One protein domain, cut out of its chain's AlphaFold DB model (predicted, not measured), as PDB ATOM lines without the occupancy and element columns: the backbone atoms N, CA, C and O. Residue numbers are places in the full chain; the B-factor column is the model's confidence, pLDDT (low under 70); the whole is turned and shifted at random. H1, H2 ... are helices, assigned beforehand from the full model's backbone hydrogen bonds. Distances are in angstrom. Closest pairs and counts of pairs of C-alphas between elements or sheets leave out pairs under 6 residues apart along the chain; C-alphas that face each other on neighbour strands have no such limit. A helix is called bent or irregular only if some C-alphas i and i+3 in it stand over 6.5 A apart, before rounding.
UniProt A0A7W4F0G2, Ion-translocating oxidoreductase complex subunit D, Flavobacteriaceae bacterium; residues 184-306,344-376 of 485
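What this domain is: This is residues 184 to 306 and 344 to 376 of the 485 residues of the protein "Ion-translocating oxidoreductase complex subunit D" of Flavobacteriaceae bacterium (UniProt A0A7W4F0G2). A short helix, H3, sits in the core with helices H2, H4 and H5 round one side of it and arm H1a of the bent helix H1 on another; H8 packs on both arms of H1, towards one end of the longest axis. The four-residue helices H6 and H7 lie out at the rim. The printed part has 156 residues with eight named helices, H1 to H8 in order, and no named strand: all helix. It is compact, with a radius of gyration of the C-alphas of 15.2 A, and spans 50 by 39 by 25 A.

How they stand to each other: H1, residues 184 to 205, was assigned as one helix by its hydrogen bonds but is bent, C-alphas 193 and 196 being 6.8 A apart; its arms H1a, residues 184 to 193, and H1b, residues 196 to 205, stand at 42 degrees. H2, residues 207 to 230, touches H1b with residues 208 to 210 alone, closest at the C-alphas of Ile 202 and Ala 209, 5.4 A. H3, residues 241 to 250, is the hub, touching four helices; its closest C-alphas to H1a are Ile 244 and Val 191, 6.0 A. H4, residues 259 to 275, joins H2 and H3 in an up and down bundle, each helix running against the one before. H2 and H3 form a helical hairpin, with C-alphas Val 217 and Gly 246 closest at 4.2 A; H3 and H4 form another, with Gly 246 and Ser 266 closest at 6.1 A. H5, residues 287 to 298, touches H4, with C-alphas Ala 269 and Pro 287 closest at 4.6 A, at a steep tilt of 51 degrees, opposite ways. H6, residues 300 to 303, is close to H5 but not clearly touching. H7, residues 344 to 347, touches H8, residues 359 to 371, with C-alphas Phe 346 and Thr 359 closest at 5.3 A. H8 touches H1b at a shallow tilt of 12 degrees, opposite ways, with C-alphas Thr 197 and Cys 361 closest at 5.1 A. H8 and H3 are apart. Every O i to N i+4 pair is within hydrogen-bond range in H1a, H1b, H2, H3, H4, H5 and H8; H6 and H7 are too short for one.

Where its parts are: H1a begins at C-alpha 184, (13.125, 27.166, -36.481). H2 is 33.9 A long, H4 22.4 A, H8 18.0 A and H5 16.4 A; H1a and H1b are 14.2 A each, H3 14.0 A, H7 5.4 A and H6 5.0 A. H8 ends at C-alpha 371, (28.974, 35.250, -34.469).

The domain as a whole: The C-alphas of His 232 and Glu 344, the two farthest apart, are 50.4 A apart. Residues 307 to 343 are not printed, and C-alphas 306 and 344 are 16.5 A apart across the cut. The links H4 to H5 and H7 to H8 are long. Mean pLDDT of the printed part is 89.9; residues 348, 349 and 351 are under 70.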
ATOM      1  N   SER A 184      12.969  27.889 -37.753       89.12
ATOM      2  CA  SER A 184      13.125  27.166 -36.481       89.12
ATOM      3  C   SER A 184      14.578  27.176 -35.975       89.12
ATOM      4  O   SER A 184      14.805  27.421 -34.794       89.12
ATOM      5  N   THR A 185      15.581  27.010 -36.852       90.62
ATOM      6  CA  THR A 185      16.998  27.119 -36.443       90.62
ATOM      7  C   THR A 185      17.394  28.536 -36.024       90.62
ATOM      8  O   THR A 185      18.068  28.695 -35.011       90.62
ATOM      9  N   VAL A 186      16.930  29.564 -36.742       91.38
ATOM     10  CA  VAL A 186      17.191  30.977 -36.412       91.38
ATOM     11  C   VAL A 186      16.555  31.354 -35.070       91.38
ATOM     12  O   VAL A 186      17.208  31.936 -34.207       91.38
ATOM     13  N   MET A 187      15.300  30.964 -34.860       92.44
ATOM     14  CA  MET A 187      14.584  31.190 -33.605       92.44
ATOM     15  C   MET A 187      15.224  30.400 -32.448       92.44
ATOM     16  O   MET A 187      15.412  30.936 -31.356       92.44
ATOM     17  N   ARG A 188      15.655  29.153 -32.672       93.19
ATOM     18  CA  ARG A 188      16.380  28.369 -31.661       93.19
ATOM     19  C   ARG A 188      17.691  29.038 -31.230       93.19
ATOM     20  O   ARG A 188      17.976  29.041 -30.034       93.19
ATOM     21  N   ASP A 189      18.449  29.632 -32.151       93.81
ATOM     22  CA  ASP A 189      19.660  30.387 -31.802       93.81
ATOM     23  C   ASP A 189      19.330  31.602 -30.912       93.81
ATOM     24  O   ASP A 189      20.038  31.853 -29.936       93.81
ATOM     25  N   VAL A 190      18.220  32.309 -31.173       93.31
ATOM     26  CA  VAL A 190      17.730  33.408 -30.312       93.31
ATOM     27  C   VAL A 190      17.317  32.906 -28.923       93.31
ATOM     28  O   VAL A 190      17.665  33.540 -27.928       93.31
ATOM     29  N   VAL A 191      16.650  31.749 -28.814       94.56
ATOM     30  CA  VAL A 191      16.363  31.123 -27.507       94.56
ATOM     31  C   VAL A 191      17.664  30.829 -26.754       94.56
ATOM     32  O   VAL A 191      17.780  31.196 -25.587       94.56
ATOM     33  N   ILE A 192      18.660  30.227 -27.416       94.56
ATOM     34  CA  ILE A 192      19.969  29.905 -26.821       94.56
ATOM     35  C   ILE A 192      20.674  31.174 -26.321       94.56
ATOM     36  O   ILE A 192      21.169  31.194 -25.194       94.56
ATOM     37  N   ALA A 193      20.652  32.254 -27.102       94.19
ATOM     38  CA  ALA A 193      21.225  33.548 -26.728       94.19
ATOM     39  C   ALA A 193      20.566  34.199 -25.496       94.19
ATOM     40  O   ALA A 193      21.207  34.984 -24.798       94.19
ATOM     41  N   LEU A 194      19.305  33.870 -25.201       93.25
ATOM     42  CA  LEU A 194      18.585  34.370 -24.027       93.25
ATOM     43  C   LEU A 194      18.828  33.520 -22.761       93.25
ATOM     44  O   LEU A 194      18.577  34.009 -21.658       93.25
ATOM     45  N   ILE A 195      19.361  32.292 -22.875       93.88
ATOM     46  CA  ILE A 195      19.630  31.407 -21.721       93.88
ATOM     47  C   ILE A 195      20.604  32.030 -20.698       93.88
ATOM     48  O   ILE A 195      20.270  31.996 -19.514       93.88
ATOM     49  N   PRO A 196      21.746  32.651 -21.069       92.50
ATOM     50  CA  PRO A 196      22.624  33.314 -20.098       92.50
ATOM     51  C   PRO A 196      21.903  34.391 -19.275       92.50
ATOM     52  O   PRO A 196      22.130  34.513 -18.074       92.50
ATOM     53  N   THR A 197      20.990  35.134 -19.906       90.75
ATOM     54  CA  THR A 197      20.191  36.178 -19.244       90.75
ATOM     55  C   THR A 197      19.125  35.569 -18.327       90.75
ATOM     56  O   THR A 197      18.921  36.064 -17.220       90.75
ATOM     57  N   LEU A 198      18.506  34.445 -18.720       91.94
ATOM     58  CA  LEU A 198      17.603  33.686 -17.845       91.94
ATOM     59  C   LEU A 198      18.336  33.175 -16.596       91.94
ATOM     60  O   LEU A 198      17.829  33.327 -15.489       91.94
ATOM     61  N   LEU A 199      19.534  32.603 -16.760       91.25
ATOM     62  CA  LEU A 199      20.339  32.090 -15.648       91.25
ATOM     63  C   LEU A 199      20.759  33.206 -14.680       91.25
ATOM     64  O   LEU A 199      20.635  33.025 -13.471       91.25
ATOM     65  N   ALA A 200      21.161  34.376 -15.191       87.19
ATOM     66  CA  ALA A 200      21.407  35.554 -14.356       87.19
ATOM     67  C   ALA A 200      20.139  35.989 -13.600       87.19
ATOM     68  O   ALA A 200      20.174  36.151 -12.382       87.19
ATOM     69  N   GLY A 201      18.995  36.093 -14.285       86.81
ATOM     70  CA  GLY A 201      17.712  36.412 -13.650       86.81
ATOM     71  C   GLY A 201      17.344  35.450 -12.513       86.81
ATOM     72  O   GLY A 201      16.900  35.892 -11.454       86.81
ATOM     73  N   ILE A 202      17.589  34.149 -12.690       88.62
ATOM     74  CA  ILE A 202      17.369  33.119 -11.661       88.62
ATOM     75  C   ILE A 202      18.372  33.241 -10.505       88.62
ATOM     76  O   ILE A 202      17.990  33.041  -9.355       88.62
ATOM     77  N   TYR A 203      19.630  33.594 -10.772       85.19
ATOM     78  CA  TYR A 203      20.637  33.808  -9.728       85.19
ATOM     79  C   TYR A 203      20.289  35.010  -8.831       85.19
ATOM     80  O   TYR A 203      20.299  34.899  -7.606       85.19
ATOM     81  N   PHE A 204      19.912  36.138  -9.434       80.00
ATOM     82  CA  PHE A 204      19.643  37.387  -8.718       80.00
ATOM     83  C   PHE A 204      18.252  37.456  -8.059       80.00
ATOM     84  O   PHE A 204      18.124  38.046  -6.985       80.00
ATOM     85  N   PHE A 205      17.219  36.855  -8.663       81.06
ATOM     86  CA  PHE A 205      15.822  36.902  -8.186       81.06
ATOM     87  C   PHE A 205      15.255  35.535  -7.755       81.06
ATOM     88  O   PHE A 205      14.065  35.406  -7.447       81.06
ATOM     89  N   GLY A 206      16.091  34.496  -7.730       84.62
ATOM     90  CA  GLY A 206      15.717  33.150  -7.310       84.62
ATOM     91  C   GLY A 206      14.680  32.472  -8.213       84.62
ATOM     92  O   GLY A 206      14.434  32.845  -9.365       84.62
ATOM     93  N   LEU A 207      14.014  31.461  -7.648       86.88
ATOM     94  CA  LEU A 207      13.039  30.612  -8.345       86.88
ATOM     95  C   LEU A 207      11.879  31.403  -8.986       86.88
ATOM     96  O   LEU A 207      11.297  30.957  -9.973       86.88
ATOM     97  N   ARG A 208      11.533  32.586  -8.461       87.25
ATOM     98  CA  ARG A 208      10.387  33.361  -8.957       87.25
ATOM     99  C   ARG A 208      10.603  33.888 -10.381       87.25
ATOM    100  O   ARG A 208       9.647  33.908 -11.151       87.25
ATOM    101  N   ALA A 209      11.838  34.215 -10.774       88.62
ATOM    102  CA  ALA A 209      12.150  34.596 -12.155       88.62
ATOM    103  C   ALA A 209      11.956  33.423 -13.139       88.62
ATOM    104  O   ALA A 209      11.408  33.610 -14.231       88.62
ATOM    105  N   LEU A 210      12.324  32.200 -12.727       92.25
ATOM    106  CA  LEU A 210      12.048  30.980 -13.493       92.25
ATOM    107  C   LEU A 210      10.538  30.757 -13.643       92.25
ATOM    108  O   LEU A 210      10.077  30.511 -14.752       92.25
ATOM    109  N   LEU A 211       9.765  30.886 -12.558       93.69
ATOM    110  CA  LEU A 211       8.311  30.688 -12.585       93.69
ATOM    111  C   LEU A 211       7.592  31.721 -13.468       93.69
ATOM    112  O   LEU A 211       6.750  31.333 -14.274       93.69
ATOM    113  N   VAL A 212       7.955  33.007 -13.384       94.06
ATOM    114  CA  VAL A 212       7.417  34.058 -14.270       94.06
ATOM    115  C   VAL A 212       7.715  33.741 -15.741       94.06
ATOM    116  O   VAL A 212       6.813  33.805 -16.579       94.06
ATOM    117  N   THR A 213       8.948  33.328 -16.052       95.38
ATOM    118  CA  THR A 213       9.344  32.963 -17.422       95.38
ATOM    119  C   THR A 213       8.615  31.715 -17.918       95.38
ATOM    120  O   THR A 213       8.101  31.708 -19.037       95.38
ATOM    121  N   LEU A 214       8.511  30.679 -17.083       96.06
ATOM    122  CA  LEU A 214       7.838  29.426 -17.416       96.06
ATOM    123  C   LEU A 214       6.342  29.641 -17.673       96.06
ATOM    124  O   LEU A 214       5.834  29.160 -18.682       96.06
ATOM    125  N   VAL A 215       5.652  30.404 -16.818       97.00
ATOM    126  CA  VAL A 215       4.238  30.763 -17.023       97.00
ATOM    127  C   VAL A 215       4.063  31.525 -18.337       97.00
ATOM    128  O   VAL A 215       3.190  31.167 -19.126       97.00
ATOM    129  N   SER A 216       4.919  32.514 -18.612       96.94
ATOM    130  CA  SER A 216       4.882  33.285 -19.862       96.94
ATOM    131  C   SER A 216       5.014  32.389 -21.103       96.94
ATOM    132  O   SER A 216       4.188  32.430 -22.015       96.94
ATOM    133  N   VAL A 217       6.014  31.499 -21.115       97.06
ATOM    134  CA  VAL A 217       6.263  30.561 -22.223       97.06
ATOM    135  C   VAL A 217       5.132  29.540 -22.383       97.06
ATOM    136  O   VAL A 217       4.685  29.305 -23.506       97.06
ATOM    137  N   VAL A 218       4.638  28.954 -21.287       97.25
ATOM    138  CA  VAL A 218       3.549  27.962 -21.323       97.25
ATOM    139  C   VAL A 218       2.253  28.588 -21.837       97.25
ATOM    140  O   VAL A 218       1.605  27.999 -22.702       97.25
ATOM    141  N   PHE A 219       1.892  29.793 -21.384       97.25
ATOM    142  CA  PHE A 219       0.702  30.478 -21.893       97.25
ATOM    143  C   PHE A 219       0.876  30.991 -23.325       97.25
ATOM    144  O   PHE A 219      -0.089  30.937 -24.086       97.25
ATOM    145  N   ALA A 220       2.074  31.413 -23.740       96.62
ATOM    146  CA  ALA A 220       2.334  31.782 -25.132       96.62
ATOM    147  C   ALA A 220       2.166  30.575 -26.080       96.62
ATOM    148  O   ALA A 220       1.366  30.623 -27.014       96.62
ATOM    149  N   VAL A 221       2.848  29.457 -25.802       96.44
ATOM    150  CA  VAL A 221       2.757  28.226 -26.613       96.44
ATOM    151  C   VAL A 221       1.356  27.602 -26.551       96.44
ATOM    152  O   VAL A 221       0.846  27.126 -27.565       96.44
ATOM    153  N   GLY A 222       0.697  27.644 -25.390       96.00
ATOM    154  CA  GLY A 222      -0.685  27.187 -25.233       96.00
ATOM    155  C   GLY A 222      -1.684  28.021 -26.040       96.00
ATOM    156  O   GLY A 222      -2.581  27.457 -26.663       96.00
ATOM    157  N   SER A 223      -1.501  29.346 -26.086       95.31
ATOM    158  CA  SER A 223      -2.337  30.256 -26.885       95.31
ATOM    159  C   SER A 223      -2.147  30.049 -28.385       95.31
ATOM    160  O   SER A 223      -3.124  30.089 -29.130       95.31
ATOM    161  N   GLU A 224      -0.911  29.790 -28.816       95.25
ATOM    162  CA  GLU A 224      -0.568  29.457 -30.202       95.25
ATOM    163  C   GLU A 224      -1.296  28.182 -30.640       95.25
ATOM    164  O   GLU A 224      -2.121  28.215 -31.554       95.25
ATOM    165  N   TYR A 225      -1.074  27.088 -29.903       94.94
ATOM    166  CA  TYR A 225      -1.719  25.801 -30.151       94.94
ATOM    167  C   TYR A 225      -3.246  25.907 -30.177       94.94
ATOM    168  O   TYR A 225      -3.894  25.351 -31.066       94.94
ATOM    169  N   LEU A 226      -3.827  26.611 -29.201       94.75
ATOM    170  CA  LEU A 226      -5.271  26.758 -29.080       94.75
ATOM    171  C   LEU A 226      -5.848  27.557 -30.253       94.75
ATOM    172  O   LEU A 226      -6.835  27.122 -30.843       94.75
ATOM    173  N   TYR A 227      -5.226  28.676 -30.632       93.75
ATOM    174  CA  TYR A 227      -5.681  29.481 -31.765       93.75
ATOM    175  C   TYR A 227      -5.576  28.713 -33.087       93.75
ATOM    176  O   TYR A 227      -6.525  28.702 -33.871       93.75
ATOM    177  N   GLU A 228      -4.457  28.034 -33.337       93.25
ATOM    178  CA  GLU A 228      -4.243  27.259 -34.565       93.25
ATOM    179  C   GLU A 228      -5.230  26.094 -34.671       93.25
ATOM    180  O   GLU A 228      -5.840  25.895 -35.722       93.25
ATOM    181  N   LYS A 229      -5.482  25.396 -33.558       92.38
ATOM    182  CA  LYS A 229      -6.476  24.321 -33.469       92.38
ATOM    183  C   LYS A 229      -7.910  24.818 -33.683       92.38
ATOM    184  O   LYS A 229      -8.668  24.150 -34.378       92.38
ATOM    185  N   LEU A 230      -8.276  25.972 -33.116       92.75
ATOM    186  CA  LEU A 230      -9.604  26.584 -33.285       92.75
ATOM    187  C   LEU A 230      -9.817  27.180 -34.685       92.75
ATOM    188  O   LEU A 230     -10.946  27.232 -35.158       92.75
ATOM    189  N   THR A 231      -8.748  27.618 -35.356       91.19
ATOM    190  CA  THR A 231      -8.801  28.167 -36.726       91.19
ATOM    191  C   THR A 231      -8.482  27.134 -37.812       91.19
ATOM    192  O   THR A 231      -8.345  27.497 -38.977       91.19
ATOM    193  N   HIS A 232      -8.372  25.849 -37.446       89.56
ATOM    194  CA  HIS A 232      -8.015  24.730 -38.330       89.56
ATOM    195  C   HIS A 232      -6.721  24.946 -39.148       89.56
ATOM    196  O   HIS A 232      -6.555  24.388 -40.236       89.56
ATOM    197  N   LYS A 233      -5.776  25.734 -38.618       86.38
ATOM    198  CA  LYS A 233      -4.451  25.952 -39.216       86.38
ATOM    199  C   LYS A 233      -3.497  24.791 -38.911       86.38
ATOM    200  O   LYS A 233      -3.661  24.046 -37.945       86.38
ATOM    201  N   SER A 234      -2.432  24.685 -39.705       85.88
ATOM    202  CA  SER A 234      -1.271  23.849 -39.382       85.88
ATOM    203  C   SER A 234      -0.590  24.334 -38.098       85.88
ATOM    204  O   SER A 234      -0.255  25.512 -38.008       85.88
ATOM    205  N   ILE A 235      -0.334  23.429 -37.152       86.44
ATOM    206  CA  ILE A 235       0.252  23.752 -35.842       86.44
ATOM    207  C   ILE A 235       1.738  24.130 -36.003       86.44
ATOM    208  O   ILE A 235       2.536  23.260 -36.373       86.44
ATOM    209  N   THR A 236       2.141  25.378 -35.714       84.12
ATOM    210  CA  THR A 236       3.509  25.867 -36.015       84.12
ATOM    211  C   THR A 236       4.496  25.827 -34.849       84.12
ATOM    212  O   THR A 236       5.681  26.021 -35.095       84.12
ATOM    213  N   ILE A 237       4.066  25.469 -33.628       81.44
ATOM    214  CA  ILE A 237       4.830  25.421 -32.346       81.44
ATOM    215  C   ILE A 237       6.331  25.052 -32.461       81.44
ATOM    216  O   ILE A 237       7.169  25.560 -31.712       81.44
ATOM    217  N   LYS A 238       6.694  24.160 -33.393       84.88
ATOM    218  CA  LYS A 238       8.080  23.755 -33.704       84.88
ATOM    219  C   LYS A 238       8.965  24.888 -34.267       84.88
ATOM    220  O   LYS A 238      10.162  24.683 -34.455       84.88
ATOM    221  N   ASP A 239       8.410  26.068 -34.541       87.31
ATOM    222  CA  ASP A 239       9.137  27.266 -34.976       87.31
ATOM    223  C   ASP A 239       9.839  28.027 -33.830       87.31
ATOM    224  O   ASP A 239      10.630  28.924 -34.104       87.31
ATOM    225  N   HIS A 240       9.587  27.654 -32.565       92.00
ATOM    226  CA  HIS A 240      10.121  28.272 -31.337       92.00
ATOM    227  C   HIS A 240       9.754  29.754 -31.091       92.00
ATOM    228  O   HIS A 240      10.133  30.317 -30.062       92.00
ATOM    229  N   SER A 241       8.972  30.403 -31.951       92.25
ATOM    230  CA  SER A 241       8.698  31.843 -31.857       92.25
ATOM    231  C   SER A 241       7.744  32.233 -30.723       92.25
ATOM    232  O   SER A 241       7.942  33.277 -30.099       92.25
ATOM    233  N   ALA A 242       6.763  31.391 -30.370       93.75
ATOM    234  CA  ALA A 242       5.970  31.597 -29.154       93.75
ATOM    235  C   ALA A 242       6.822  31.466 -27.878       93.75
ATOM    236  O   ALA A 242       6.596  32.201 -26.917       93.75
ATOM    237  N   VAL A 243       7.849  30.605 -27.883       95.81
ATOM    238  CA  VAL A 243       8.803  30.483 -26.765       95.81
ATOM    239  C   VAL A 243       9.605  31.776 -26.613       95.81
ATOM    240  O   VAL A 243       9.645  32.332 -25.519       95.81
ATOM    241  N   ILE A 244      10.160  32.311 -27.706       94.88
ATOM    242  CA  ILE A 244      10.854  33.612 -27.695       94.88
ATOM    243  C   ILE A 244       9.912  34.723 -27.237       94.88
ATOM    244  O   ILE A 244      10.288  35.518 -26.386       94.88
ATOM    245  N   THR A 245       8.681  34.766 -27.752       94.94
ATOM    246  CA  THR A 245       7.694  35.790 -27.377       94.94
ATOM    247  C   THR A 245       7.403  35.756 -25.874       94.94
ATOM    248  O   THR A 245       7.424  36.802 -25.225       94.94
ATOM    249  N   GLY A 246       7.215  34.563 -25.299       95.69
ATOM    250  CA  GLY A 246       7.042  34.378 -23.858       95.69
ATOM    251  C   GLY A 246       8.283  34.770 -23.047       95.69
ATOM    252  O   GLY A 246       8.159  35.482 -22.049       95.69
ATOM    253  N   MET A 247       9.486  34.377 -23.480       95.62
ATOM    254  CA  MET A 247      10.745  34.747 -22.815       95.62
ATOM    255  C   MET A 247      11.004  36.258 -22.862       95.62
ATOM    256  O   MET A 247      11.287  36.863 -21.832       95.62
ATOM    257  N   LEU A 248      10.851  36.890 -24.028       94.94
ATOM    258  CA  LEU A 248      11.037  38.331 -24.215       94.94
ATOM    259  C   LEU A 248       9.973  39.163 -23.488       94.94
ATOM    260  O   LEU A 248      10.272  40.285 -23.084       94.94
ATOM    261  N   LEU A 249       8.759  38.637 -23.286       95.69
ATOM    262  CA  LEU A 249       7.757  39.261 -22.417       95.69
ATOM    263  C   LEU A 249       8.132  39.112 -20.935       95.69
ATOM    264  O   LEU A 249       8.078  40.093 -20.199       95.69
ATOM    265  N   ALA A 250       8.574  37.928 -20.501       94.62
ATOM    266  CA  ALA A 250       9.029  37.698 -19.126       94.62
ATOM    267  C   ALA A 250      10.247  38.568 -18.761       94.62
ATOM    268  O   ALA A 250      10.332  39.110 -17.663       94.62
ATOM    269  N   PHE A 251      11.158  38.774 -19.713       92.06
ATOM    270  CA  PHE A 251      12.311  39.668 -19.571       92.06
ATOM    271  C   PHE A 251      11.923  41.155 -19.506       92.06
ATOM    272  O   PHE A 251      12.737  41.976 -19.089       92.06
ATOM    273  N   ASN A 252      10.676  41.481 -19.854       90.75
ATOM    274  CA  ASN A 252      10.086  42.817 -19.912       90.75
ATOM    275  C   ASN A 252       9.072  43.105 -18.784       90.75
ATOM    276  O   ASN A 252       8.339  44.091 -18.871       90.75
ATOM    277  N   VAL A 253       9.003  42.270 -17.742       90.19
ATOM    278  CA  VAL A 253       8.139  42.484 -16.564       90.19
ATOM    279  C   VAL A 253       8.943  42.373 -15.255       90.19
ATOM    280  O   VAL A 253       9.979  41.700 -15.226       90.19
ATOM    281  N   PRO A 254       8.510  43.027 -14.158       88.44
ATOM    282  CA  PRO A 254       9.096  42.812 -12.834       88.44
ATOM    283  C   PRO A 254       8.788  41.404 -12.300       88.44
ATOM    284  O   PRO A 254       7.693  40.885 -12.489       88.44
ATOM    285  N   VAL A 255       9.715  40.800 -11.548       86.75
ATOM    286  CA  VAL A 255       9.555  39.443 -10.966       86.75
ATOM    287  C   VAL A 255       8.426  39.358  -9.922       86.75
ATOM    288  O   VAL A 255       7.887  38.285  -9.639       86.75
ATOM    289  N   THR A 256       8.038  40.493  -9.344       85.75
ATOM    290  CA  THR A 256       6.930  40.609  -8.386       85.75
ATOM    291  C   THR A 256       5.574  40.264  -9.001       85.75
ATOM    292  O   THR A 256       4.701  39.773  -8.280       85.75
ATOM    293  N   ILE A 257       5.408  40.474 -10.312       89.88
ATOM    294  CA  ILE A 257       4.123  40.462 -11.016       89.88
ATOM    295  C   ILE A 257       3.290  39.188 -10.739       89.88
ATOM    296  O   ILE A 257       3.830  38.076 -10.709       89.88
ATOM    297  N   PRO A 258       1.962  39.303 -10.540       93.31
ATOM    298  CA  PRO A 258       1.086  38.141 -10.446       93.31
ATOM    299  C   PRO A 258       1.134  37.292 -11.722       93.31
ATOM    300  O   PRO A 258       0.946  37.801 -12.827       93.31
ATOM    301  N   TYR A 259       1.315  35.978 -11.571       94.56
ATOM    302  CA  TYR A 259       1.466  35.043 -12.695       94.56
ATOM    303  C   TYR A 259       0.305  35.110 -13.707       94.56
ATOM    304  O   TYR A 259       0.519  34.967 -14.908       94.56
ATOM    305  N   TRP A 260      -0.918  35.399 -13.243       95.19
ATOM    306  CA  TRP A 260      -2.093  35.550 -14.107       95.19
ATOM    307  C   TRP A 260      -2.027  36.788 -15.020       95.19
ATOM    308  O   TRP A 260      -2.526  36.733 -16.141       95.19
ATOM    309  N   MET A 261      -1.375  37.880 -14.601       95.00
ATOM    310  CA  MET A 261      -1.177  39.055 -15.464       95.00
ATOM    311  C   MET A 261      -0.206  38.728 -16.605       95.00
ATOM    312  O   MET A 261      -0.463  39.074 -17.754       95.00
ATOM    313  N   VAL A 262       0.871  37.993 -16.313       95.75
ATOM    314  CA  VAL A 262       1.838  37.536 -17.331       95.75
ATOM    315  C   VAL A 262       1.192  36.550 -18.300       95.75
ATOM    316  O   VAL A 262       1.405  36.657 -19.507       95.75
ATOM    317  N   ALA A 263       0.343  35.647 -17.801       96.81
ATOM    318  CA  ALA A 263      -0.471  34.772 -18.641       96.81
ATOM    319  C   ALA A 263      -1.364  35.579 -19.604       96.81
ATOM    320  O   ALA A 263      -1.316  35.340 -20.809       96.81
ATOM    321  N   LEU A 264      -2.101  36.588 -19.115       96.88
ATOM    322  CA  LEU A 264      -2.918  37.473 -19.963       96.88
ATOM    323  C   LEU A 264      -2.086  38.250 -20.994       96.88
ATOM    324  O   LEU A 264      -2.486  38.332 -22.154       96.88
ATOM    325  N   GLY A 265      -0.916  38.771 -20.613       96.81
ATOM    326  CA  GLY A 265       0.005  39.416 -21.555       96.81
ATOM    327  C   GLY A 265       0.504  38.453 -22.639       96.81
ATOM    328  O   GLY A 265       0.561  38.812 -23.812       96.81
ATOM    329  N   SER A 266       0.792  37.204 -22.272       96.94
ATOM    330  CA  SER A 266       1.247  36.159 -23.201       96.94
ATOM    331  C   SER A 266       0.150  35.761 -24.193       96.94
ATOM    332  O   SER A 266       0.406  35.650 -25.393       96.94
ATOM    333  N   ILE A 267      -1.087  35.624 -23.702       97.38
ATOM    334  CA  ILE A 267      -2.289  35.417 -24.523       97.38
ATOM    335  C   ILE A 267      -2.478  36.595 -25.491       97.38
ATOM    336  O   ILE A 267      -2.698  36.379 -26.683       97.38
ATOM    337  N   PHE A 268      -2.339  37.838 -25.015       96.94
ATOM    338  CA  PHE A 268      -2.463  39.040 -25.844       96.94
ATOM    339  C   PHE A 268      -1.396  39.102 -26.949       96.94
ATOM    340  O   PHE A 268      -1.745  39.318 -28.109       96.94
ATOM    341  N   ALA A 269      -0.118  38.865 -26.622       96.31
ATOM    342  CA  ALA A 269       0.970  38.841 -27.604       96.31
ATOM    343  C   ALA A 269       0.669  37.861 -28.747       96.31
ATOM    344  O   ALA A 269       0.715  38.221 -29.925       96.31
ATOM    345  N   ILE A 270       0.337  36.618 -28.394       95.69
ATOM    346  CA  ILE A 270       0.180  35.549 -29.374       95.69
ATOM    347  C   ILE A 270      -1.126  35.683 -30.148       95.69
ATOM    348  O   ILE A 270      -1.083  35.703 -31.376       95.69
ATOM    349  N   ILE A 271      -2.275  35.821 -29.480       95.31
ATOM    350  CA  ILE A 271      -3.565  35.878 -30.180       95.31
ATOM    351  C   ILE A 271      -3.699  37.198 -30.942       95.31
ATOM    352  O   ILE A 271      -3.855  37.184 -32.162       95.31
ATOM    353  N   ILE A 272      -3.616  38.336 -30.245       95.38
ATOM    354  CA  ILE A 272      -3.984  39.637 -30.821       95.38
ATOM    355  C   ILE A 272      -2.922  40.151 -31.795       95.38
ATOM    356  O   ILE A 272      -3.276  40.668 -32.851       95.38
ATOM    357  N   VAL A 273      -1.632  40.012 -31.469       94.62
ATOM    358  CA  VAL A 273      -0.556  40.691 -32.218       94.62
ATOM    359  C   VAL A 273       0.115  39.783 -33.254       94.62
ATOM    360  O   VAL A 273       0.447  40.252 -34.341       94.62
ATOM    361  N   LYS A 274       0.282  38.483 -32.965       93.75
ATOM    362  CA  LYS A 274       0.834  37.502 -33.922       93.75
ATOM    363  C   LYS A 274      -0.251  36.841 -34.785       93.75
ATOM    364  O   LYS A 274      -0.192  36.896 -36.011       93.75
ATOM    365  N   GLN A 275      -1.228  36.183 -34.166       93.06
ATOM    366  CA  GLN A 275      -2.055  35.177 -34.844       93.06
ATOM    367  C   GLN A 275      -3.288  35.734 -35.579       93.06
ATOM    368  O   GLN A 275      -3.625  35.205 -36.647       93.06
ATOM    369  N   LEU A 276      -3.907  36.826 -35.100       93.00
ATOM    370  CA  LEU A 276      -4.941  37.561 -35.855       93.00
ATOM    371  C   LEU A 276      -4.420  38.078 -37.206       93.00
ATOM    372  O   LEU A 276      -5.150  38.064 -38.192       93.00
ATOM    373  N   TYR A 277      -3.148  38.481 -37.267       89.88
ATOM    374  CA  TYR A 277      -2.502  38.985 -38.483       89.88
ATOM    375  C   TYR A 277      -2.030  37.873 -39.432       89.88
ATOM    376  O   TYR A 277      -1.588  38.157 -40.539       89.88
ATOM    377  N   GLY A 278      -2.161  36.605 -39.027       86.62
ATOM    378  CA  GLY A 278      -1.889  35.433 -39.861       86.62
ATOM    379  C   GLY A 278      -0.949  34.416 -39.217       86.62
ATOM    380  O   GLY A 278      -1.092  33.226 -39.498       86.62
ATOM    381  N   GLY A 279      -0.056  34.852 -38.323       88.19
ATOM    382  CA  GLY A 279       1.001  34.035 -37.719       88.19
ATOM    383  C   GLY A 279       2.380  34.694 -37.854       88.19
ATOM    384  O   GLY A 279       2.491  35.917 -37.950       88.19
ATOM    385  N   LEU A 280       3.445  33.883 -37.874       85.81
ATOM    386  CA  LEU A 280       4.802  34.374 -38.155       85.81
ATOM    387  C   LEU A 280       4.900  35.051 -39.530       85.81
ATOM    388  O   LEU A 280       4.274  34.617 -40.495       85.81
ATOM    389  N   GLY A 281       5.744  36.081 -39.625       84.56
ATOM    390  CA  GLY A 281       6.023  36.785 -40.882       84.56
ATOM    391  C   GLY A 281       4.970  37.824 -41.286       84.56
ATOM    392  O   GLY A 281       5.145  38.479 -42.308       84.56
ATOM    393  N   MET A 282       3.900  37.989 -40.499       87.38
ATOM    394  CA  MET A 282       2.804  38.932 -40.778       87.38
ATOM    395  C   MET A 282       2.489  39.877 -39.602       87.38
ATOM    396  O   MET A 282       1.654  40.772 -39.735       87.38
ATOM    397  N   ASN A 283       3.152  39.724 -38.449       91.44
ATOM    398  CA  ASN A 283       2.954  40.598 -37.291       91.44
ATOM    399  C   ASN A 283       3.565  41.995 -37.520       91.44
ATOM    400  O   ASN A 283       4.778  42.175 -37.502       91.44
ATOM    401  N   PHE A 284       2.708  43.005 -37.679       90.38
ATOM    402  CA  PHE A 284       3.093  44.400 -37.960       90.38
ATOM    403  C   PHE A 284       3.913  45.089 -36.847       90.38
ATOM    404  O   PHE A 284       4.440  46.182 -37.046       90.38
ATOM    405  N   MET A 285       4.005  44.478 -35.664       93.69
ATOM    406  CA  MET A 285       4.813  44.943 -34.537       93.69
ATOM    407  C   MET A 285       5.338  43.753 -33.723       93.69
ATOM    408  O   MET A 285       4.766  42.661 -33.767       93.69
ATOM    409  N   ASN A 286       6.412  43.968 -32.959       94.69
ATOM    410  CA  ASN A 286       6.957  42.968 -32.039       94.69
ATOM    411  C   ASN A 286       5.905  42.559 -30.969       94.69
ATOM    412  O   ASN A 286       5.475  43.422 -30.191       94.69
ATOM    413  N   PRO A 287       5.494  41.275 -30.878       95.06
ATOM    414  CA  PRO A 287       4.380  40.868 -30.016       95.06
ATOM    415  C   PRO A 287       4.664  40.975 -28.513       95.06
ATOM    416  O   PRO A 287       3.775  41.337 -27.742       95.06
ATOM    417  N   ALA A 288       5.903  40.701 -28.087       95.19
ATOM    418  CA  ALA A 288       6.297  40.757 -26.680       95.19
ATOM    419  C   ALA A 288       6.272  42.197 -26.143       95.19
ATOM    420  O   ALA A 288       5.736  42.455 -25.063       95.19
ATOM    421  N   LEU A 289       6.780  43.156 -26.924       94.56
ATOM    422  CA  LEU A 289       6.694  44.578 -26.591       94.56
ATOM    423  C   LEU A 289       5.247  45.082 -26.573       94.56
ATOM    424  O   LEU A 289       4.878  45.841 -25.677       94.56
ATOM    425  N   ALA A 290       4.412  44.644 -27.519       95.44
ATOM    426  CA  ALA A 290       3.004  45.031 -27.573       95.44
ATOM    427  C   ALA A 290       2.223  44.536 -26.340       95.44
ATOM    428  O   ALA A 290       1.444  45.293 -25.758       95.44
ATOM    429  N   ALA A 291       2.492  43.312 -25.876       95.94
ATOM    430  CA  ALA A 291       1.958  42.816 -24.610       95.94
ATOM    431  C   ALA A 291       2.498  43.571 -23.391       95.94
ATOM    432  O   ALA A 291       1.712  43.904 -22.504       95.94
ATOM    433  N   ARG A 292       3.793  43.920 -23.352       93.38
ATOM    434  CA  ARG A 292       4.337  44.782 -22.289       93.38
ATOM    435  C   ARG A 292       3.592  46.123 -22.233       93.38
ATOM    436  O   ARG A 292       3.210  46.562 -21.151       93.38
ATOM    437  N   ALA A 293       3.345  46.754 -23.381       93.25
ATOM    438  CA  ALA A 293       2.600  48.009 -23.461       93.25
ATOM    439  C   ALA A 293       1.142  47.855 -22.982       93.25
ATOM    440  O   ALA A 293       0.664  48.702 -22.226       93.25
ATOM    441  N   ALA A 294       0.462  46.761 -23.344       94.69
ATOM    442  CA  ALA A 294      -0.892  46.456 -22.873       94.69
ATOM    443  C   ALA A 294      -0.953  46.223 -21.350       94.69
ATOM    444  O   ALA A 294      -1.840  46.763 -20.681       94.69
ATOM    445  N   LEU A 295       0.014  45.485 -20.786       94.19
ATOM    446  CA  LEU A 295       0.142  45.286 -19.338       94.19
ATOM    447  C   LEU A 295       0.455  46.595 -18.604       94.19
ATOM    448  O   LEU A 295      -0.142  46.851 -17.564       94.19
ATOM    449  N   MET A 296       1.325  47.450 -19.147       90.44
ATOM    450  CA  MET A 296       1.633  48.757 -18.552       90.44
ATOM    451  C   MET A 296       0.426  49.707 -18.579       90.44
ATOM    452  O   MET A 296       0.221  50.459 -17.633       90.44
ATOM    453  N   ALA A 297      -0.404  49.646 -19.626       91.56
ATOM    454  CA  ALA A 297      -1.633  50.435 -19.721       91.56
ATOM    455  C   ALA A 297      -2.759  49.924 -18.799       91.56
ATOM    456  O   ALA A 297      -3.558  50.720 -18.313       91.56
ATOM    457  N   SER A 298      -2.828  48.610 -18.553       93.69
ATOM    458  CA  SER A 298      -3.900  47.980 -17.762       93.69
ATOM    459  C   SER A 298      -3.559  47.814 -16.275       93.69
ATOM    460  O   SER A 298      -4.442  47.902 -15.425       93.69
ATOM    461  N   PHE A 299      -2.286  47.580 -15.948       92.06
ATOM    462  CA  PHE A 299      -1.798  47.247 -14.605       92.06
ATOM    463  C   PHE A 299      -0.514  48.027 -14.230       92.06
ATOM    464  O   PHE A 299       0.466  47.416 -13.786       92.06
ATOM    465  N   PRO A 300      -0.477  49.371 -14.374       88.19
ATOM    466  CA  PRO A 300       0.742  50.167 -14.179       88.19
ATOM    467  C   PRO A 300       1.364  50.001 -12.785       88.19
ATOM    468  O   PRO A 300       2.584  49.971 -12.656       88.19
ATOM    469  N   THR A 301       0.550  49.825 -11.741       86.44
ATOM    470  CA  THR A 301       1.019  49.618 -10.359       86.44
ATOM    471  C   THR A 301       1.759  48.295 -10.165       86.44
ATOM    472  O   THR A 301       2.745  48.250  -9.436       86.44
ATOM    473  N   ALA A 302       1.325  47.220 -10.832       87.00
ATOM    474  CA  ALA A 302       2.012  45.930 -10.795       87.00
ATOM    475  C   ALA A 302       3.288  45.948 -11.649       87.00
ATOM    476  O   ALA A 302       4.296  45.363 -11.261       87.00
ATOM    477  N   MET A 303       3.255  46.651 -12.785       86.00
ATOM    478  CA  MET A 303       4.390  46.788 -13.701       86.00
ATOM    479  C   MET A 303       5.504  47.699 -13.159       86.00
ATOM    480  O   MET A 303       6.662  47.479 -13.487       86.00
ATOM    481  N   ALA A 304       5.185  48.677 -12.304       81.69
ATOM    482  CA  ALA A 304       6.168  49.564 -11.670       81.69
ATOM    483  C   ALA A 304       6.797  49.002 -10.373       81.69
ATOM    484  O   ALA A 304       7.663  49.649  -9.780       81.69
ATOM    485  N   ASN A 305       6.362  47.828  -9.895       79.56
ATOM    486  CA  ASN A 305       6.786  47.276  -8.605       79.56
ATOM    487  C   ASN A 305       8.111  46.495  -8.707       79.56
ATOM    488  O   ASN A 305       8.128  45.259  -8.728       79.56
ATOM    489  N   TYR A 306       9.223  47.225  -8.782       75.19
ATOM    490  CA  TYR A 306      10.570  46.658  -8.814       75.19
ATOM    491  C   TYR A 306      11.108  46.342  -7.411       75.19
ATOM    492  O   TYR A 306      10.987  47.135  -6.482       75.19
ATOM    493  N   GLU A 344      28.186  48.384 -10.940       71.50
ATOM    494  CA  GLU A 344      26.928  47.840 -10.400       71.50
ATOM    495  C   GLU A 344      25.855  47.746 -11.495       71.50
ATOM    496  O   GLU A 344      25.183  46.721 -11.617       71.50
ATOM    497  N   ALA A 345      25.743  48.772 -12.347       70.19
ATOM    498  CA  ALA A 345      24.821  48.798 -13.483       70.19
ATOM    499  C   ALA A 345      25.211  47.828 -14.621       70.19
ATOM    500  O   ALA A 345      24.333  47.317 -15.320       70.19
ATOM    501  N   PHE A 346      26.507  47.564 -14.810       77.88
ATOM    502  CA  PHE A 346      27.027  46.679 -15.857       77.88
ATOM    503  C   PHE A 346      26.953  45.196 -15.465       77.88
ATOM    504  O   PHE A 346      26.442  44.381 -16.240       77.88
ATOM    505  N   ILE A 347      27.379  44.858 -14.242       75.12
ATOM    506  CA  ILE A 347      27.181  43.528 -13.641       75.12
ATOM    507  C   ILE A 347      25.677  43.262 -13.483       75.12
ATOM    508  O   ILE A 347      25.212  42.181 -13.851       75.12
ATOM    509  N   GLY A 348      24.930  44.282 -13.041       67.94
ATOM    510  CA  GLY A 348      23.468  44.321 -12.977       67.94
ATOM    511  C   GLY A 348      22.870  44.057 -11.590       67.94
ATOM    512  O   GLY A 348      21.722  43.632 -11.483       67.94
ATOM    513  N   VAL A 349      23.616  44.351 -10.519       66.88
ATOM    514  CA  VAL A 349      23.185  44.187  -9.115       66.88
ATOM    515  C   VAL A 349      22.194  45.296  -8.724       66.88
ATOM    516  O   VAL A 349      22.485  46.140  -7.886       66.88
ATOM    517  N   ARG A 350      21.028  45.350  -9.375       70.88
ATOM    518  CA  ARG A 350      20.003  46.387  -9.171       70.88
ATOM    519  C   ARG A 350      18.588  45.864  -9.414       70.88
ATOM    520  O   ARG A 350      18.389  44.887 -10.129       70.88
ATOM    521  N   GLY A 351      17.590  46.559  -8.866       64.44
ATOM    522  CA  GLY A 351      16.186  46.308  -9.200       64.44
ATOM    523  C   GLY A 351      15.852  46.657 -10.661       64.44
ATOM    524  O   GLY A 351      16.398  47.612 -11.226       64.44
ATOM    525  N   GLY A 352      14.950  45.880 -11.272       72.50
ATOM    526  CA  GLY A 352      14.491  46.049 -12.659       72.50
ATOM    527  C   GLY A 352      13.680  44.853 -13.179       72.50
ATOM    528  O   GLY A 352      13.349  43.939 -12.419       72.50
ATOM    529  N   CYS A 353      13.349  44.844 -14.476       79.75
ATOM    530  CA  CYS A 353      12.817  43.658 -15.166       79.75
ATOM    531  C   CYS A 353      13.883  42.557 -15.301       79.75
ATOM    532  O   CYS A 353      15.071  42.866 -15.346       79.75
ATOM    533  N   ILE A 354      13.477  41.286 -15.470       80.75
ATOM    534  CA  ILE A 354      14.400  40.125 -15.572       80.75
ATOM    535  C   ILE A 354      15.481  40.313 -16.656       80.75
ATOM    536  O   ILE A 354      16.621  39.888 -16.475       80.75
ATOM    537  N   GLY A 355      15.156  40.971 -17.772       76.38
ATOM    538  CA  GLY A 355      16.110  41.226 -18.852       76.38
ATOM    539  C   GLY A 355      17.090  42.375 -18.601       76.38
ATOM    540  O   GLY A 355      18.011  42.541 -19.389       76.38
ATOM    541  N   GLU A 356      16.931  43.171 -17.540       77.81
ATOM    542  CA  GLU A 356      17.849  44.270 -17.189       77.81
ATOM    543  C   GLU A 356      18.964  43.865 -16.211       77.81
ATOM    544  O   GLU A 356      19.878  44.650 -15.957       77.81
ATOM    545  N   VAL A 357      18.887  42.654 -15.654       72.81
ATOM    546  CA  VAL A 357      19.643  42.230 -14.462       72.81
ATOM    547  C   VAL A 357      21.089  41.823 -14.764       72.81
ATOM    548  O   VAL A 357      21.882  41.632 -13.853       72.81
ATOM    549  N   SER A 358      21.483  41.699 -16.031       81.75
ATOM    550  CA  SER A 358      22.909  41.684 -16.367       81.75
ATOM    551  C   SER A 358      23.160  42.107 -17.806       81.75
ATOM    552  O   SER A 358      22.851  41.381 -18.756       81.75
ATOM    553  N   THR A 359      23.790  43.274 -17.965       85.38
ATOM    554  CA  THR A 359      24.261  43.746 -19.275       85.38
ATOM    555  C   THR A 359      25.270  42.759 -19.860       85.38
ATOM    556  O   THR A 359      25.228  42.473 -21.055       85.38
ATOM    557  N   ILE A 360      26.143  42.188 -19.024       88.06
ATOM    558  CA  ILE A 360      27.158  41.214 -19.446       88.06
ATOM    559  C   ILE A 360      26.497  39.988 -20.095       88.06
ATOM    560  O   ILE A 360      26.870  39.609 -21.205       88.06
ATOM    561  N   CYS A 361      25.475  39.400 -19.466       89.50
ATOM    562  CA  CYS A 361      24.785  38.229 -20.019       89.50
ATOM    563  C   CYS A 361      24.023  38.542 -21.319       89.50
ATOM    564  O   CYS A 361      24.060  37.726 -22.245       89.50
ATOM    565  N   LEU A 362      23.413  39.730 -21.433       90.81
ATOM    566  CA  LEU A 362      22.825  40.201 -22.694       90.81
ATOM    567  C   LEU A 362      23.872  40.345 -23.802       90.81
ATOM    568  O   LEU A 362      23.618  39.937 -24.932       90.81
ATOM    569  N   LEU A 363      25.040  40.921 -23.498       91.75
ATOM    570  CA  LEU A 363      26.110  41.137 -24.475       91.75
ATOM    571  C   LEU A 363      26.774  39.824 -24.912       91.75
ATOM    572  O   LEU A 363      27.127  39.696 -26.083       91.75
ATOM    573  N   ILE A 364      26.877  38.827 -24.028       92.88
ATOM    574  CA  ILE A 364      27.302  37.462 -24.386       92.88
ATOM    575  C   ILE A 364      26.285  36.822 -25.347       92.88
ATOM    576  O   ILE A 364      26.670  36.303 -26.397       92.88
ATOM    577  N   GLY A 365      24.986  36.915 -25.036       91.75
ATOM    578  CA  GLY A 365      23.915  36.431 -25.912       91.75
ATOM    579  C   GLY A 365      23.902  37.128 -27.278       91.75
ATOM    580  O   GLY A 365      23.859  36.473 -28.318       91.75
ATOM    581  N   ALA A 366      24.022  38.456 -27.290       92.00
ATOM    582  CA  ALA A 366      24.141  39.240 -28.514       92.00
ATOM    583  C   ALA A 366      25.391  38.842 -29.318       92.00
ATOM    584  O   ALA A 366      25.290  38.606 -30.519       92.00
ATOM    585  N   GLY A 367      26.547  38.690 -28.664       93.88
ATOM    586  CA  GLY A 367      27.795  38.242 -29.286       93.88
ATOM    587  C   GLY A 367      27.667  36.886 -29.987       93.88
ATOM    588  O   GLY A 367      28.149  36.734 -31.109       93.88
ATOM    589  N   TYR A 368      26.940  35.937 -29.389       94.69
ATOM    590  CA  TYR A 368      26.613  34.659 -30.028       94.69
ATOM    591  C   TYR A 368      25.768  34.836 -31.305       94.69
ATOM    592  O   TYR A 368      26.092  34.249 -32.340       94.69
ATOM    593  N   LEU A 369      24.738  35.691 -31.282       92.75
ATOM    594  CA  LEU A 369      23.897  35.965 -32.461       92.75
ATOM    595  C   LEU A 369      24.633  36.731 -33.570       92.75
ATOM    596  O   LEU A 369      24.332  36.544 -34.750       92.75
ATOM    597  N   LEU A 370      25.613  37.562 -33.209       93.12
ATOM    598  CA  LEU A 370      26.512  38.214 -34.164       93.12
ATOM    599  C   LEU A 370      27.487  37.204 -34.789       93.12
ATOM    600  O   LEU A 370      27.639  37.188 -36.009       93.12
ATOM    601  N   TYR A 371      28.091  36.320 -33.985       92.38
ATOM    602  CA  TYR A 371      28.974  35.250 -34.469       92.38
ATOM    603  C   TYR A 371      28.249  34.271 -35.406       92.38
ATOM    604  O   TYR A 371      28.787  33.885 -36.443       92.38
ATOM    605  N   ARG A 372      26.998  33.918 -35.090       89.69
ATOM    606  CA  ARG A 372      26.136  33.083 -35.946       89.69
ATOM    607  C   ARG A 372      25.652  33.793 -37.220       89.69
ATOM    608  O   ARG A 372      24.997  33.156 -38.039       89.69
ATOM    609  N   GLY A 373      25.930  35.090 -37.395       87.25
ATOM    610  CA  GLY A 373      25.448  35.890 -38.530       87.25
ATOM    611  C   GLY A 373      23.931  36.123 -38.534       87.25
ATOM    612  O   GLY A 373      23.378  36.544 -39.548       87.25
ATOM    613  N   VAL A 374      23.264  35.845 -37.412       88.12
ATOM    614  CA  VAL A 374      21.809  35.937 -37.231       88.12
ATOM    615  C   VAL A 374      21.404  37.412 -37.184       88.12
ATOM    616  O   VAL A 374      20.529  37.847 -37.936       88.12
ATOM    617  N   ILE A 375      22.091  38.215 -36.365       90.50
ATOM    618  CA  ILE A 375      21.804  39.646 -36.192       90.50
ATOM    619  C   ILE A 375      22.884  40.512 -36.848       90.50
ATOM    620  O   ILE A 375      24.072  40.206 -36.813       90.50
ATOM    621  N   GLN A 376      22.469  41.645 -37.424       89.94
ATOM    622  CA  GLN A 376      23.367  42.675 -37.953       89.94
ATOM    623  C   GLN A 376      23.558  43.829 -36.956       89.94
ATOM    624  O   GLN A 376      22.590  44.434 -36.498       89.94
TER     625      GLN A 376